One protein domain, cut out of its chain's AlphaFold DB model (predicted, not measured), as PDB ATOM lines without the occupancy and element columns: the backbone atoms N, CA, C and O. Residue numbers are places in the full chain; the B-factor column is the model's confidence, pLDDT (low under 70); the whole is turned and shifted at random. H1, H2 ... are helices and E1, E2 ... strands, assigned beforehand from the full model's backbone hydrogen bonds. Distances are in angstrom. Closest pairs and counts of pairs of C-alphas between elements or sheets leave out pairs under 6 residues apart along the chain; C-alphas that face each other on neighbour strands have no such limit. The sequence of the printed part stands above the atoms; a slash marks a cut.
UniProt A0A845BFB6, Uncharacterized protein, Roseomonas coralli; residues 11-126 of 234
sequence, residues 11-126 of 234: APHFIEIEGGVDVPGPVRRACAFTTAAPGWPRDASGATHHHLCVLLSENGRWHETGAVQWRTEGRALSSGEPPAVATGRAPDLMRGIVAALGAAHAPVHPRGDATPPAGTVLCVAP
ATOM      1  N   ALA A  11       4.764  73.869 156.197       59.91
ATOM      2  CA  ALA A  11       5.654  72.810 156.601       59.91
ATOM      3  C   ALA A  11       4.986  71.436 156.514       59.91
ATOM      4  O   ALA A  11       3.802  71.311 156.832       59.91
ATOM      5  N   PRO A  12       5.742  70.392 156.147       70.00
ATOM      6  CA  PRO A  12       5.267  69.020 156.235       70.00
ATOM      7  C   PRO A  12       5.102  68.580 157.693       70.00
ATOM      8  O   PRO A  12       5.681  69.152 158.623       70.00
ATOM      9  N   HIS A  13       4.343  67.508 157.884       75.00
ATOM     10  CA  HIS A  13       4.084  66.951 159.203       75.00
ATOM     11  C   HIS A  13       5.327  66.250 159.784       75.00
ATOM     12  O   HIS A  13       5.967  65.431 159.120       75.00
ATOM     13  N   PHE A  14       5.659  66.552 161.044       81.31
ATOM     14  CA  PHE A  14       6.704  65.853 161.802       81.31
ATOM     15  C   PHE A  14       6.169  64.543 162.365       81.31
ATOM     16  O   PHE A  14       5.296  64.549 163.229       81.31
ATOM     17  N   ILE A  15       6.742  63.425 161.934       79.94
ATOM     18  CA  ILE A  15       6.368  62.095 162.413       79.94
ATOM     19  C   ILE A  15       7.351  61.573 163.439       79.94
ATOM     20  O   ILE A  15       8.548  61.849 163.379       79.94
ATOM     21  N   GLU A  16       6.853  60.756 164.357       83.50
ATOM     22  CA  GLU A  16       7.705  59.977 165.247       83.50
ATOM     23  C   GLU A  16       8.443  58.897 164.452       83.50
ATOM     24  O   GLU A  16       7.851  58.142 163.663       83.50
ATOM     25  N   ILE A  17       9.760  58.851 164.652       80.81
ATOM     26  CA  ILE A  17      10.658  57.906 163.986       80.81
ATOM     27  C   ILE A  17      11.346  56.968 164.986       80.81
ATOM     28  O   ILE A  17      11.601  55.817 164.641       80.81
ATOM     29  N   GLU A  18      11.596  57.412 166.223       80.38
ATOM     30  CA  GLU A  18      12.221  56.630 167.305       80.38
ATOM     31  C   GLU A  18      11.636  57.008 168.669       80.38
ATOM     32  O   GLU A  18      11.108  58.109 168.845       80.38
ATOM     33  N   GLY A  19      11.756  56.093 169.633       70.50
ATOM     34  CA  GLY A  19      11.258  56.241 171.001       70.50
ATOM     35  C   GLY A  19       9.748  56.039 171.148       70.50
ATOM     36  O   GLY A  19       9.187  56.363 172.193       70.50
ATOM     37  N   GLY A  20       9.103  55.504 170.107       68.44
ATOM     38  CA  GLY A  20       7.717  55.041 170.136       68.44
ATOM     39  C   GLY A  20       7.621  53.553 170.486       68.44
ATOM     40  O   GLY A  20       8.632  52.858 170.578       68.44
ATOM     41  N   VAL A  21       6.391  53.052 170.636       66.44
ATOM     42  CA  VAL A  21       6.122  51.633 170.955       66.44
ATOM     43  C   VAL A  21       6.735  50.694 169.911       66.44
ATOM     44  O   VAL A  21       7.285  49.656 170.265       66.44
ATOM     45  N   ASP A  22       6.700  51.097 168.640       62.59
ATOM     46  CA  ASP A  22       7.174  50.272 167.528       62.59
ATOM     47  C   ASP A  22       8.693  50.370 167.294       62.59
ATOM     48  O   ASP A  22       9.273  49.502 166.645       62.59
ATOM     49  N   VAL A  23       9.357  51.425 167.789       68.44
ATOM     50  CA  VAL A  23      10.807  51.626 167.612       68.44
ATOM     51  C   VAL A  23      11.438  52.134 168.911       68.44
ATOM     52  O   VAL A  23      11.423  53.348 169.155       68.44
ATOM     53  N   PRO A  24      12.030  51.255 169.739       64.94
ATOM     54  CA  PRO A  24      12.714  51.676 170.955       64.94
ATOM     55  C   PRO A  24      13.956  52.514 170.617       64.94
ATOM     56  O   PRO A  24      14.669  52.226 169.658       64.94
ATOM     57  N   GLY A  25      14.222  53.561 171.400       71.75
ATOM     58  CA  GLY A  25      15.357  54.461 171.181       71.75
ATOM     59  C   GLY A  25      15.131  55.860 171.760       71.75
ATOM     60  O   GLY A  25      14.130  56.088 172.446       71.75
ATOM     61  N   PRO A  26      16.049  56.810 171.502       75.06
ATOM     62  CA  PRO A  26      15.837  58.214 171.828       75.06
ATOM     63  C   PRO A  26      14.578  58.731 171.136       75.06
ATOM     64  O   PRO A  26      14.344  58.450 169.964       75.06
ATOM     65  N   VAL A  27      13.778  59.514 171.849       81.81
ATOM     66  CA  VAL A  27      12.514  60.033 171.328       81.81
ATOM     67  C   VAL A  27      12.790  61.079 170.240       81.81
ATOM     68  O   VAL A  27      13.232  62.193 170.531       81.81
ATOM     69  N   ARG A  28      12.570  60.693 168.973       86.38
ATOM     70  CA  ARG A  28      12.888  61.491 167.777       86.38
ATOM     71  C   ARG A  28      11.689  61.658 166.855       86.38
ATOM     72  O   ARG A  28      10.942  60.714 166.588       86.38
ATOM     73  N   ARG A  29      11.549  62.878 166.338       88.19
ATOM     74  CA  ARG A  29      10.579  63.267 165.318       88.19
ATOM     75  C   ARG A  29      11.332  63.803 164.124       88.19
ATOM     76  O   ARG A  29      12.339  64.482 164.293       88.19
ATOM     77  N   ALA A  30      10.845  63.523 162.930       88.75
ATOM     78  CA  ALA A  30      11.436  64.058 161.720       88.75
ATOM     79  C   ALA A  30      10.374  64.391 160.681       88.75
ATOM     80  O   ALA A  30       9.290  63.809 160.668       88.75
ATOM     81  N   CYS A  31      10.716  65.307 159.790       87.25
ATOM     82  CA  CYS A  31      10.020  65.495 158.530       87.25
ATOM     83  C   CYS A  31      11.051  65.624 157.413       87.25
ATOM     84  O   CYS A  31      12.176  66.080 157.634       87.25
ATOM     85  N   ALA A  32      10.670  65.205 156.213       88.12
ATOM     86  CA  ALA A  32      11.502  65.366 155.038       88.12
ATOM     87  C   ALA A  32      10.629  65.715 153.837       88.12
ATOM     88  O   ALA A  32       9.498  65.242 153.722       88.12
ATOM     89  N   PHE A  33      11.124  66.621 153.003       86.75
ATOM     90  CA  PHE A  33      10.336  67.248 151.950       86.75
ATOM     91  C   PHE A  33      11.246  67.889 150.913       86.75
ATOM     92  O   PHE A  33      12.431  68.134 151.158       86.75
ATOM     93  N   THR A  34      10.685  68.194 149.750       86.50
ATOM     94  CA  THR A  34      11.373  68.977 148.730       86.50
ATOM     95  C   THR A  34      10.708  70.326 148.532       86.50
ATOM     96  O   THR A  34       9.528  70.524 148.829       86.50
ATOM     97  N   THR A  35      11.482  71.283 148.031       83.38
ATOM     98  CA  THR A  35      10.975  72.605 147.658       83.38
ATOM     99  C   THR A  35      11.405  72.975 146.248       83.38
ATOM    100  O   THR A  35      12.476  72.570 145.781       83.38
ATOM    101  N   ALA A  36      10.608  73.802 145.578       79.25
ATOM    102  CA  ALA A  36      10.941  74.402 144.292       79.25
ATOM    103  C   ALA A  36      11.147  75.918 144.442       79.25
ATOM    104  O   ALA A  36      10.228  76.636 144.826       79.25
ATOM    105  N   ALA A  37      12.347  76.396 144.108       77.50
ATOM    106  CA  ALA A  37      12.672  77.814 143.992       77.50
ATOM    107  C   ALA A  37      12.526  78.278 142.525       77.50
ATOM    108  O   ALA A  37      13.064  77.633 141.615       77.50
ATOM    109  N   PRO A  38      11.801  79.377 142.242       73.94
ATOM    110  CA  PRO A  38      11.764  79.973 140.908       73.94
ATOM    111  C   PRO A  38      13.162  80.368 140.409       73.94
ATOM    112  O   PRO A  38      13.964  80.921 141.154       73.94
ATOM    113  N   GLY A  39      13.454  80.092 139.134       75.50
ATOM    114  CA  GLY A  39      14.731  80.446 138.496       75.50
ATOM    115  C   GLY A  39      15.917  79.532 138.827       75.50
ATOM    116  O   GLY A  39      17.002  79.745 138.293       75.50
ATOM    117  N   TRP A  40      15.734  78.518 139.678       79.19
ATOM    118  CA  TRP A  40      16.802  77.594 140.066       79.19
ATOM    119  C   TRP A  40      16.695  76.278 139.281       79.19
ATOM    120  O   TRP A  40      15.582  75.883 138.914       79.19
ATOM    121  N   PRO A  41      17.818  75.577 139.018       82.25
ATOM    122  CA  PRO A  41      17.789  74.292 138.329       82.25
ATOM    123  C   PRO A  41      16.969  73.259 139.106       82.25
ATOM    124  O   PRO A  41      17.117  73.133 140.324       82.25
ATOM    125  N   ARG A  42      16.125  72.521 138.384       83.44
ATOM    126  CA  ARG A  42      15.223  71.504 138.932       83.44
ATOM    127  C   ARG A  42      15.676  70.106 138.538       83.44
ATOM    128  O   ARG A  42      16.247  69.925 137.464       83.44
ATOM    129  N   ASP A  43      15.398  69.138 139.397       85.12
ATOM    130  CA  ASP A  43      15.535  67.721 139.081       85.12
ATOM    131  C   ASP A  43      14.335  67.201 138.257       85.12
ATOM    132  O   ASP A  43      13.430  67.955 137.885       85.12
ATOM    133  N   ALA A  44      14.307  65.892 137.994       82.62
ATOM    134  CA  ALA A  44      13.220  65.241 137.259       82.62
ATOM    135  C   ALA A  44      11.853  65.309 137.973       82.62
ATOM    136  O   ALA A  44      10.822  65.174 137.319       82.62
ATOM    137  N   SER A  45      11.833  65.535 139.292       75.56
ATOM    138  CA  SER A  45      10.605  65.724 140.076       75.56
ATOM    139  C   SER A  45      10.131  67.184 140.107       75.56
ATOM    140  O   SER A  45       9.062  67.485 140.637       75.56
ATOM    141  N   GLY A  46      10.907  68.110 139.533       79.44
ATOM    142  CA  GLY A  46      10.650  69.545 139.601       79.44
ATOM    143  C   GLY A  46      11.141  70.200 140.897       79.44
ATOM    144  O   GLY A  46      10.930  71.403 141.087       79.44
ATOM    145  N   ALA A  47      11.807  69.447 141.773       85.38
ATOM    146  CA  ALA A  47      12.383  69.932 143.013       85.38
ATOM    147  C   ALA A  47      13.728  70.623 142.774       85.38
ATOM    148  O   ALA A  47      14.512  70.263 141.901       85.38
ATOM    149  N   THR A  48      14.009  71.624 143.599       84.31
ATOM    150  CA  THR A  48      15.305  72.328 143.630       84.31
ATOM    151  C   THR A  48      16.130  71.926 144.847       84.31
ATOM    152  O   THR A  48      17.356  71.866 144.774       84.31
ATOM    153  N   HIS A  49      15.453  71.613 145.956       86.62
ATOM    154  CA  HIS A  49      16.081  71.247 147.216       86.62
ATOM    155  C   HIS A  49      15.413  70.044 147.842       86.62
ATOM    156  O   HIS A  49      14.206  69.848 147.697       86.62
ATOM    157  N   HIS A  50      16.210  69.330 148.620       87.75
ATOM    158  CA  HIS A  50      15.768  68.374 149.614       87.75
ATOM    159  C   HIS A  50      16.092  68.923 151.010       87.75
ATOM    160  O   HIS A  50      17.196  69.425 151.234       87.75
ATOM    161  N   HIS A  51      15.135  68.792 151.928       87.94
ATOM    162  CA  HIS A  51      15.280  69.135 153.336       87.94
ATOM    163  C   HIS A  51      14.933  67.952 154.238       87.94
ATOM    164  O   HIS A  51      13.918  67.286 154.025       87.94
ATOM    165  N   LEU A  52      15.729  67.762 155.288       89.19
ATOM    166  CA  LEU A  52      15.476  66.827 156.382       89.19
ATOM    167  C   LEU A  52      15.563  67.586 157.707       89.19
ATOM    168  O   LEU A  52      16.622  68.091 158.068       89.19
ATOM    169  N   CYS A  53      14.457  67.652 158.440       90.12
ATOM    170  CA  CYS A  53      14.411  68.240 159.774       90.12
ATOM    171  C   CYS A  53      14.243  67.132 160.810       90.12
ATOM    172  O   CYS A  53      13.344  66.302 160.687       90.12
ATOM    173  N   VAL A  54      15.067  67.142 161.853       91.38
ATOM    174  CA  VAL A  54      15.038  66.182 162.959       91.38
ATOM    175  C   VAL A  54      14.947  66.934 164.279       91.38
ATOM    176  O   VAL A  54      15.675  67.898 164.515       91.38
ATOM    177  N   LEU A  55      14.063  66.464 165.150       91.44
ATOM    178  CA  LEU A  55      13.872  66.913 166.521       91.44
ATOM    179  C   LEU A  55      14.179  65.753 167.460       91.44
ATOM    180  O   LEU A  55      13.675  64.644 167.273       91.44
ATOM    181  N   LEU A  56      14.968  66.023 168.490       91.75
ATOM    182  CA  LEU A  56      15.316  65.086 169.547       91.75
ATOM    183  C   LEU A  56      14.820  65.638 170.883       91.75
ATOM    184  O   LEU A  56      15.183  66.747 171.274       91.75
ATOM    185  N   SER A  57      14.007  64.855 171.584       89.94
ATOM    186  CA  SER A  57      13.584  65.162 172.950       89.94
ATOM    187  C   SER A  57      14.769  65.022 173.914       89.94
ATOM    188  O   SER A  57      15.447  63.994 173.930       89.94
ATOM    189  N   GLU A  58      15.012  66.044 174.743       88.75
ATOM    190  CA  GLU A  58      16.100  66.014 175.739       88.75
ATOM    191  C   GLU A  58      15.748  65.202 176.993       88.75
ATOM    192  O   GLU A  58      16.628  64.740 177.713       88.75
ATOM    193  N   ASN A  59      14.455  65.012 177.250       81.06
ATOM    194  CA  ASN A  59      13.920  64.294 178.407       81.06
ATOM    195  C   ASN A  59      13.439  62.871 178.069       81.06
ATOM    196  O   ASN A  59      12.847  62.207 178.920       81.06
ATOM    197  N   GLY A  60      13.671  62.398 176.840       78.12
ATOM    198  CA  GLY A  60      13.314  61.047 176.408       78.12
ATOM    199  C   GLY A  60      11.807  60.777 176.340       78.12
ATOM    200  O   GLY A  60      11.410  59.616 176.383       78.12
ATOM    201  N   ARG A  61      10.970  61.824 176.258       77.00
ATOM    202  CA  ARG A  61       9.507  61.767 176.062       77.00
ATOM    203  C   ARG A  61       9.016  63.008 175.319       77.00
ATOM    204  O   ARG A  61       9.498  64.110 175.570       77.00
ATOM    205  N   TRP A  62       8.015  62.863 174.449       74.38
ATOM    206  CA  TRP A  62       7.381  64.028 173.832       74.38
ATOM    207  C   TRP A  62       6.474  64.734 174.829       74.38
ATOM    208  O   TRP A  62       5.465  64.195 175.274       74.38
ATOM    209  N   HIS A  63       6.837  65.970 175.139       75.12
ATOM    210  CA  HIS A  63       5.995  66.915 175.847       75.12
ATOM    211  C   HIS A  63       6.000  68.209 175.049       75.12
ATOM    212  O   HIS A  63       7.066  68.656 174.629       75.12
ATOM    213  N   GLU A  64       4.830  68.817 174.847       74.31
ATOM    214  CA  GLU A  64       4.732  70.085 174.112       74.31
ATOM    215  C   GLU A  64       5.641  71.157 174.719       74.31
ATOM    216  O   GLU A  64       6.268  71.908 173.984       74.31
ATOM    217  N   THR A  65       5.786  71.154 176.046       81.69
ATOM    218  CA  THR A  65       6.620  72.073 176.832       81.69
ATOM    219  C   THR A  65       8.044  71.569 177.099       81.69
ATOM    220  O   THR A  65       8.788  72.206 177.839       81.69
ATOM    221  N   GLY A  66       8.421  70.403 176.565       83.75
ATOM    222  CA  GLY A  66       9.733  69.803 176.793       83.75
ATOM    223  C   GLY A  66      10.807  70.401 175.888       83.75
ATOM    224  O   GLY A  66      10.561  70.632 174.706       83.75
ATOM    225  N   ALA A  67      12.012  70.589 176.430       89.69
ATOM    226  CA  ALA A  67      13.156  71.051 175.651       89.69
ATOM    227  C   ALA A  67      13.540  70.041 174.559       89.69
ATOM    228  O   ALA A  67      13.524  68.821 174.767       89.69
ATOM    229  N   VAL A  68      13.912  70.571 173.394       92.44
ATOM    230  CA  VAL A  68      14.278  69.783 172.216       92.44
ATOM    231  C   VAL A  68      15.574  70.285 171.597       92.44
ATOM    232  O   VAL A  68      15.837  71.489 171.535       92.44
ATOM    233  N   GLN A  69      16.363  69.355 171.075       94.75
ATOM    234  CA  GLN A  69      17.424  69.652 170.119       94.75
ATOM    235  C   GLN A  69      16.858  69.520 168.714       94.75
ATOM    236  O   GLN A  69      16.020  68.655 168.458       94.75
ATOM    237  N   TRP A  70      17.319  70.362 167.802       93.88
ATOM    238  CA  TRP A  70      16.888  70.318 166.416       93.88
ATOM    239  C   TRP A  70      18.078  70.362 165.466       93.88
ATOM    240  O   TRP A  70      19.124  70.947 165.760       93.88
ATOM    241  N   ARG A  71      17.901  69.717 164.316       93.69
ATOM    242  CA  ARG A  71      18.852  69.669 163.212       93.69
ATOM    243  C   ARG A  71      18.082  69.755 161.904       93.69
ATOM    244  O   ARG A  71      17.137  69.000 161.709       93.69
ATOM    245  N   THR A  72      18.531  70.617 161.009       91.00
ATOM    246  CA  THR A  72      18.006  70.735 159.653       91.00
ATOM    247  C   THR A  72      19.140  70.551 158.666       91.00
ATOM    248  O   THR A  72      20.163  71.229 158.753       91.00
ATOM    249  N   GLU A  73      18.950  69.635 157.730       90.50
ATOM    250  CA  GLU A  73      19.830  69.418 156.592       90.50
ATOM    251  C   GLU A  73      19.137  69.927 155.334       90.50
ATOM    252  O   GLU A  73      18.001  69.541 155.066       90.50
ATOM    253  N   GLY A  74      19.816  70.775 154.567       88.06
ATOM    254  CA  GLY A  74      19.334  71.293 153.290       88.06
ATOM    255  C   GLY A  74      20.338  71.001 152.184       88.06
ATOM    256  O   GLY A  74      21.531  71.261 152.336       88.06
ATOM    257  N   ARG A  75      19.873  70.465 151.055       87.25
ATOM    258  CA  ARG A  75      20.722  70.175 149.891       87.25
ATOM    259  C   ARG A  75      20.085  70.701 148.616       87.25
ATOM    260  O   ARG A  75      18.954  70.333 148.306       87.25
ATOM    261  N   ALA A  76      20.835  71.482 147.840       86.00
ATOM    262  CA  ALA A  76      20.462  71.820 146.470       86.00
ATOM    263  C   ALA A  76      20.728  70.618 145.549       86.00
ATOM    264  O   ALA A  76      21.866  70.158 145.429       86.00
ATOM    265  N   LEU A  77      19.688  70.113 144.884       85.56
ATOM    266  CA  LEU A  77      19.744  68.857 144.120       85.56
ATOM    267  C   LEU A  77      20.653  68.933 142.883       85.56
ATOM    268  O   LEU A  77      21.130  67.911 142.405       85.56
ATOM    269  N   SER A  78      20.927  70.143 142.394       79.25
ATOM    270  CA  SER A  78      21.778  70.402 141.229       79.25
ATOM    271  C   SER A  78      23.258  70.628 141.549       79.25
ATOM    272  O   SER A  78      24.071  70.643 140.632       79.25
ATOM    273  N   SER A  79      23.614  70.815 142.823       74.12
ATOM    274  CA  SER A  79      24.968  71.231 143.226       74.12
ATOM    275  C   SER A  79      25.958  70.069 143.360       74.12
ATOM    276  O   SER A  79      27.162  70.273 143.257       74.12
ATOM    277  N   GLY A  80      25.474  68.846 143.616       72.00
ATOM    278  CA  GLY A  80      26.331  67.716 144.002       72.00
ATOM    279  C   GLY A  80      27.052  67.901 145.348       72.00
ATOM    280  O   GLY A  80      27.802  67.019 145.761       72.00
ATOM    281  N   GLU A  81      26.819  69.019 146.041       80.38
ATOM    282  CA  GLU A  81      27.478  69.379 147.293       80.38
ATOM    283  C   GLU A  81      26.907  68.600 148.492       80.38
ATOM    284  O   GLU A  81      25.756  68.129 148.466       80.38
ATOM    285  N   PRO A  82      27.696  68.445 149.577       80.88
ATOM    286  CA  PRO A  82      27.175  67.929 150.835       80.88
ATOM    287  C   PRO A  82      26.027  68.812 151.357       80.88
ATOM    288  O   PRO A  82      25.963  70.003 151.055       80.88
ATOM    289  N   PRO A  83      25.100  68.249 152.153       85.75
ATOM    290  CA  PRO A  83      24.008  69.031 152.713       85.75
ATOM    291  C   PRO A  83      24.566  70.080 153.682       85.75
ATOM    292  O   PRO A  83      25.406  69.758 154.526       85.75
ATOM    293  N   ALA A  84      24.074  71.317 153.602       87.25
ATOM    294  CA  ALA A  84      24.318  72.285 154.659       87.25
ATOM    295  C   ALA A  84      23.510  71.888 155.889       87.25
ATOM    296  O   ALA A  84      22.365  71.440 155.784       87.25
ATOM    297  N   VAL A  85      24.112  72.065 157.057       90.50
ATOM    298  CA  VAL A  85      23.546  71.623 158.325       90.50
ATOM    299  C   VAL A  85      23.389  72.822 159.244       90.50
ATOM    300  O   VAL A  85      24.361  73.512 159.542       90.50
ATOM    301  N   ALA A  86      22.175  73.023 159.743       90.69
ATOM    302  CA  ALA A  86      21.873  73.935 160.836       90.69
ATOM    303  C   ALA A  86      21.426  73.131 162.060       90.69
ATOM    304  O   ALA A  86      20.700  72.145 161.933       90.69
ATOM    305  N   THR A  87      21.851  73.541 163.251       95.56
ATOM    306  CA  THR A  87      21.464  72.898 164.511       95.56
ATOM    307  C   THR A  87      21.131  73.933 165.572       95.56
ATOM    308  O   THR A  87      21.576  75.081 165.514       95.56
ATOM    309  N   GLY A  88      20.370  73.515 166.578       95.12
ATOM    310  CA  GLY A  88      20.105  74.343 167.739       95.12
ATOM    311  C   GLY A  88      19.323  73.621 168.824       95.12
ATOM    312  O   GLY A  88      19.122  72.406 168.792       95.12
ATOM    313  N   ARG A  89      18.891  74.402 169.814       96.06
ATOM    314  CA  ARG A  89      18.048  73.962 170.928       96.06
ATOM    315  C   ARG A  89      16.842  74.883 171.030       96.06
ATOM    316  O   ARG A  89      16.948  76.069 170.720       96.06
ATOM    317  N   ALA A  90      15.712  74.346 171.463       92.38
ATOM    318  CA  ALA A  90      14.502  75.108 171.732       92.38
ATOM    319  C   ALA A  90      13.892  74.673 173.072       92.38
ATOM    320  O   ALA A  90      14.019  73.507 173.452       92.38
ATOM    321  N   PRO A  91      13.242  75.596 173.803       89.06
ATOM    322  CA  PRO A  91      12.674  75.291 175.114       89.06
ATOM    323  C   PRO A  91      11.408  74.428 175.036       89.06
ATOM    324  O   PRO A  91      11.025  73.848 176.043       89.06
ATOM    325  N   ASP A  92      10.769  74.354 173.868       86.25
ATOM    326  CA  ASP A  92       9.522  73.630 173.645       86.25
ATOM    327  C   ASP A  92       9.449  73.075 172.210       86.25
ATOM    328  O   ASP A  92      10.199  73.501 171.317       86.25
ATOM    329  N   LEU A  93       8.545  72.114 171.992       82.25
ATOM    330  CA  LEU A  93       8.410  71.389 170.727       82.25
ATOM    331  C   LEU A  93       8.045  72.318 169.565       82.25
ATOM    332  O   LEU A  93       8.631  72.212 168.489       82.25
ATOM    333  N   MET A  94       7.099  73.235 169.772       83.00
ATOM    334  CA  MET A  94       6.609  74.109 168.704       83.00
ATOM    335  C   MET A  94       7.678  75.101 168.258       83.00
ATOM    336  O   MET A  94       7.871  75.298 167.059       83.00
ATOM    337  N   ARG A  95       8.439  75.675 169.193       82.12
ATOM    338  CA  ARG A  95       9.595  76.518 168.859       82.12
ATOM    339  C   ARG A  95      10.704  75.728 168.179       82.12
ATOM    340  O   ARG A  95      11.348  76.266 167.285       82.12
ATOM    341  N   GLY A  96      10.910  74.466 168.559       87.19
ATOM    342  CA  GLY A  96      11.837  73.568 167.866       87.19
ATOM    343  C   GLY A  96      11.430  73.321 166.415       87.19
ATOM    344  O   GLY A  96      12.251  73.480 165.517       87.19
ATOM    345  N   ILE A  97      10.148  73.018 166.183       85.38
ATOM    346  CA  ILE A  97       9.555  72.874 164.846       85.38
ATOM    347  C   ILE A  97       9.764  74.156 164.033       85.38
ATOM    348  O   ILE A  97      10.323  74.106 162.940       85.38
ATOM    349  N   VAL A  98       9.385  75.317 164.574       83.69
ATOM    350  CA  VAL A  98       9.530  76.612 163.889       83.69
ATOM    351  C   VAL A  98      10.991  76.918 163.560       83.69
ATOM    352  O   VAL A  98      11.279  77.350 162.448       83.69
ATOM    353  N   ALA A  99      11.924  76.673 164.485       85.69
ATOM    354  CA  ALA A  99      13.349  76.905 164.254       85.69
ATOM    355  C   ALA A  99      13.915  75.982 163.163       85.69
ATOM    356  O   ALA A  99      14.590  76.456 162.248       85.69
ATOM    357  N   ALA A 100      13.589  74.687 163.214       87.81
ATOM    358  CA  ALA A 100      14.042  73.706 162.231       87.81
ATOM    359  C   ALA A 100      13.526  74.028 160.819       87.81
ATOM    360  O   ALA A 100      14.285  74.027 159.848       87.81
ATOM    361  N   LEU A 101      12.242  74.364 160.706       85.25
ATOM    362  CA  LEU A 101      11.614  74.738 159.440       85.25
ATOM    363  C   LEU A 101      12.079  76.109 158.940       85.25
ATOM    364  O   LEU A 101      12.264  76.298 157.741       85.25
ATOM    365  N   GLY A 102      12.319  77.055 159.849       80.81
ATOM    366  CA  GLY A 102      12.908  78.352 159.527       80.81
ATOM    367  C   GLY A 102      14.302  78.212 158.916       80.81
ATOM    368  O   GLY A 102      14.611  78.893 157.942       80.81
ATOM    369  N   ALA A 103      15.109  77.272 159.420       83.38
ATOM    370  CA  ALA A 103      16.394  76.928 158.816       83.38
ATOM    371  C   ALA A 103      16.237  76.319 157.409       83.38
ATOM    372  O   ALA A 103      17.020  76.641 156.521       83.38
ATOM    373  N   ALA A 104      15.202  75.506 157.172       81.44
ATOM    374  CA  ALA A 104      14.908  74.949 155.845       81.44
ATOM    375  C   ALA A 104      14.425  76.016 154.840       81.44
ATOM    376  O   ALA A 104      14.697  75.935 153.642       81.44
ATOM    377  N   HIS A 105      13.737  77.051 155.333       73.62
ATOM    378  CA  HIS A 105      13.251  78.181 154.539       73.62
ATOM    379  C   HIS A 105      14.362  79.168 154.123       73.62
ATOM    380  O   HIS A 105      14.121  80.053 153.302       73.62
ATOM    381  N   ALA A 106      15.585  79.025 154.641       71.31
ATOM    382  CA  ALA A 106      16.768  79.754 154.181       71.31
ATOM    383  C   ALA A 106      17.642  78.836 153.297       71.31
ATOM    384  O   ALA A 106      18.674  78.345 153.757       71.31
ATOM    385  N   PRO A 107      17.230  78.543 152.046       63.84
ATOM    386  CA  PRO A 107      17.858  77.515 151.223       63.84
ATOM    387  C   PRO A 107      19.303  77.857 150.852       63.84
ATOM    388  O   PRO A 107      19.655  79.012 150.602       63.84
ATOM    389  N   VAL A 108      20.117  76.808 150.749       66.19
ATOM    390  CA  VAL A 108      21.510  76.860 150.289       66.19
ATOM    391  C   VAL A 108      21.544  77.172 148.801       66.19
ATOM    392  O   VAL A 108      20.953  76.442 148.011       66.19
ATOM    393  N   HIS A 109      22.266  78.213 148.393       70.44
ATOM    394  CA  HIS A 109      22.409  78.525 146.976       70.44
ATOM    395  C   HIS A 109      23.225  77.437 146.247       70.44
ATOM    396  O   HIS A 109      24.311  77.097 146.712       70.44
ATOM    397  N   PRO A 110      22.799  76.935 145.069       62.69
ATOM    398  CA  PRO A 110      23.464  75.844 144.341       62.69
ATOM    399  C   PRO A 110      24.867  76.178 143.812       62.69
ATOM    400  O   PRO A 110      25.477  75.344 143.155       62.69
ATOM    401  N   ARG A 111      25.353  77.404 144.033       64.69
ATOM    402  CA  ARG A 111      26.671  77.892 143.597       64.69
ATOM    403  C   ARG A 111      27.525  78.419 144.756       64.69
ATOM    404  O   ARG A 111      28.483  79.136 144.505       64.69
ATOM    405  N   GLY A 112      27.137  78.161 146.006       57.44
ATOM    406  CA  GLY A 112      27.865  78.632 147.190       57.44
ATOM    407  C   GLY A 112      27.786  80.143 147.479       57.44
ATOM    408  O   GLY A 112      28.142  80.552 148.581       57.44
ATOM    409  N   ASP A 113      27.289  80.966 146.549       50.94
ATOM    410  CA  ASP A 113      27.158  82.417 146.734       50.94
ATOM    411  C   ASP A 113      25.915  82.847 147.538       50.94
ATOM    412  O   ASP A 113      24.885  82.174 147.583       50.94
ATOM    413  N   ALA A 114      26.052  83.992 148.209       54.25
ATOM    414  CA  ALA A 114      25.210  84.474 149.297       54.25
ATOM    415  C   ALA A 114      23.730  84.717 148.951       54.25
ATOM    416  O   ALA A 114      23.397  85.248 147.898       54.25
ATOM    417  N   THR A 115      22.902  84.401 149.956       52.38
ATOM    418  CA  THR A 115      21.508  84.802 150.216       52.38
ATOM    419  C   THR A 115      20.527  84.620 149.044       52.38
ATOM    420  O   THR A 115      20.647  85.301 148.027       52.38
ATOM    421  N   PRO A 116      19.492  83.762 149.169       53.81
ATOM    422  CA  PRO A 116      18.462  83.662 148.135       53.81
ATOM    423  C   PRO A 116      17.891  85.056 147.823       53.81
ATOM    424  O   PRO A 116      17.763  85.864 148.751       53.81
ATOM    425  N   PRO A 117      17.535  85.358 146.556       55.78
ATOM    426  CA  PRO A 117      16.934  86.638 146.213       55.78
ATOM    427  C   PRO A 117      15.787  86.936 147.182       55.78
ATOM    428  O   PRO A 117      14.950  86.060 147.444       55.78
ATOM    429  N   ALA A 118      15.772  88.146 147.747       49.72
ATOM    430  CA  ALA A 118      14.736  88.556 148.685       49.72
ATOM    431  C   ALA A 118      13.352  88.302 148.062       49.72
ATOM    432  O   ALA A 118      13.065  88.775 146.964       49.72
ATOM    433  N   GLY A 119      12.512  87.520 148.746       49.25
ATOM    434  CA  GLY A 119      11.192  87.135 148.236       49.25
ATOM    435  C   GLY A 119      11.137  85.820 147.449       49.25
ATOM    436  O   GLY A 119      10.098  85.537 146.858       49.25
ATOM    437  N   THR A 120      12.192  84.995 147.451       57.69
ATOM    438  CA  THR A 120      12.111  83.624 146.914       57.69
ATOM    439  C   THR A 120      11.069  82.826 147.700       57.69
ATOM    440  O   THR A 120      11.286  82.478 148.858       57.69
ATOM    441  N   VAL A 121       9.925  82.550 147.073       54.66
ATOM    442  CA  VAL A 121       8.877  81.698 147.644       54.66
ATOM    443  C   VAL A 121       9.246  80.245 147.372       54.66
ATOM    444  O   VAL A 121       9.359  79.837 146.215       54.66
ATOM    445  N   LEU A 122       9.440  79.470 148.436       62.47
ATOM    446  CA  LEU A 122       9.648  78.031 148.345       62.47
ATOM    447  C   LEU A 122       8.305  77.319 148.464       62.47
ATOM    448  O   LEU A 122       7.756  77.175 149.554       62.47
ATOM    449  N   CYS A 123       7.794  76.831 147.339       65.81
ATOM    450  CA  CYS A 123       6.650  75.927 147.360       65.81
ATOM    451  C   CYS A 123       7.135  74.505 147.649       65.81
ATOM    452  O   CYS A 123       8.139  74.069 147.076       65.81
ATOM    453  N   VAL A 124       6.416  73.777 148.505       70.75
ATOM    454  CA  VAL A 124       6.629  72.335 148.689       70.75
ATOM    455  C   VAL A 124       6.416  71.641 147.344       70.75
ATOM    456  O   VAL A 124       5.394  71.855 146.687       70.75
ATOM    457  N   ALA A 125       7.389  70.836 146.926       67.44
ATOM    458  CA  ALA A 125       7.300  70.015 145.729       67.44
ATOM    459  C   ALA A 125       6.967  68.564 146.132       67.44
ATOM    460  O   ALA A 125       7.488  68.068 147.132       67.44
ATOM    461  N   PRO A 126       6.086  67.870 145.395       71.06
ATOM    462  CA  PRO A 126       5.732  66.495 145.712       71.06
ATOM    463  C   PRO A 126       6.824  65.542 145.213       71.06
ATOM    464  O   PRO A 126       6.798  65.088 144.070       71.06
TER     465      PRO A 126
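What this domain is: This is residues 11 to 126 of the 234 residues of an uncharacterized protein of Roseomonas coralli (UniProt A0A845BFB6). One long, twisted antiparallel sheet has the single helix H1 packed on it at E3, E4 and E5. The hairpin E1 and E2 extends the sheet at one end of the long axis, while the short strand E6 and the two long links, residues 37 to 48 and 105 to 122, gather towards the other end. The printed part has 116 residues, with six named strands and one named helix in the order E1, E2, E3, E4, E5, H1, E6. The class is mostly strand, and E1 to E5 form a meander, each strand the antiparallel neighbour of the one before; the sheet is branched at E2. The whole is compact, with a radius of gyration of the C-alphas of 15.1 A, yet elongated in outline, spanning 42 by 27 by 22 A.

Where its parts are: E1, residues 15 to 20, begins at C-alpha 15 at (6.368, 62.095, 162.413) and is 10.5 A long. E2, residues 23 to 36, is 32.6 A long and bends by 94 degrees at residue 26. E3, residues 49 to 57, and E4, residues 68 to 76, are each 26.6 A long. E5, residues 84 to 90, is 19.9 A long. H1, residues 93 to 104, is 16.6 A long and begins at C-alpha 93 at (8.410, 71.389, 170.727). E6, residues 123 to 125, is 6.2 A long and ends at C-alpha 125 at (7.300, 70.015, 145.729).

How they stand to each other: The hairpin E1 and E2 has N 17 and O 28 within hydrogen-bond range at 2.9 A. E1, beside residues 23 to 30 of E2, and E6, beside residues 34 to 36, lie on one side of E2, and E3 lies on the other side. The hairpin E2 and E3 has N 55 and O 29 at 2.8 A, and antiparallel E2 and E6 have N 125 and O 34 at 2.9 A. The hairpin E3 and E4 has N 54 and O 71 at 2.8 A; the hairpin E4 and E5 has N 72 and O 86 at 2.8 A. E1, E5 and E6 are edge strands. H1 is on the sheet: its closest C-alphas are Thr 72 of E4 and Ala 100 at 5.6 A, Cys 53 of E3 and Ala 100 at 6.0 A, and Ala 90 of E5 and Gly 96 at 4.9 A. E2 and H1 are near each other. Every O i to N i+4 pair in H1 is within hydrogen-bond range. E1 and E5, for instance, are apart.

The domain as a whole: The C-alphas of Val 21 and Asp 113, the two farthest apart, are 44.5 A from each other. The printed part has no cut. The links E2 to E3, with 12 residues, and H1 to E6, with 18, are long. The mean pLDDT of the printed part is 78.8; 23 residues are under 70, among them residues 20 to 24 and 110 to 123.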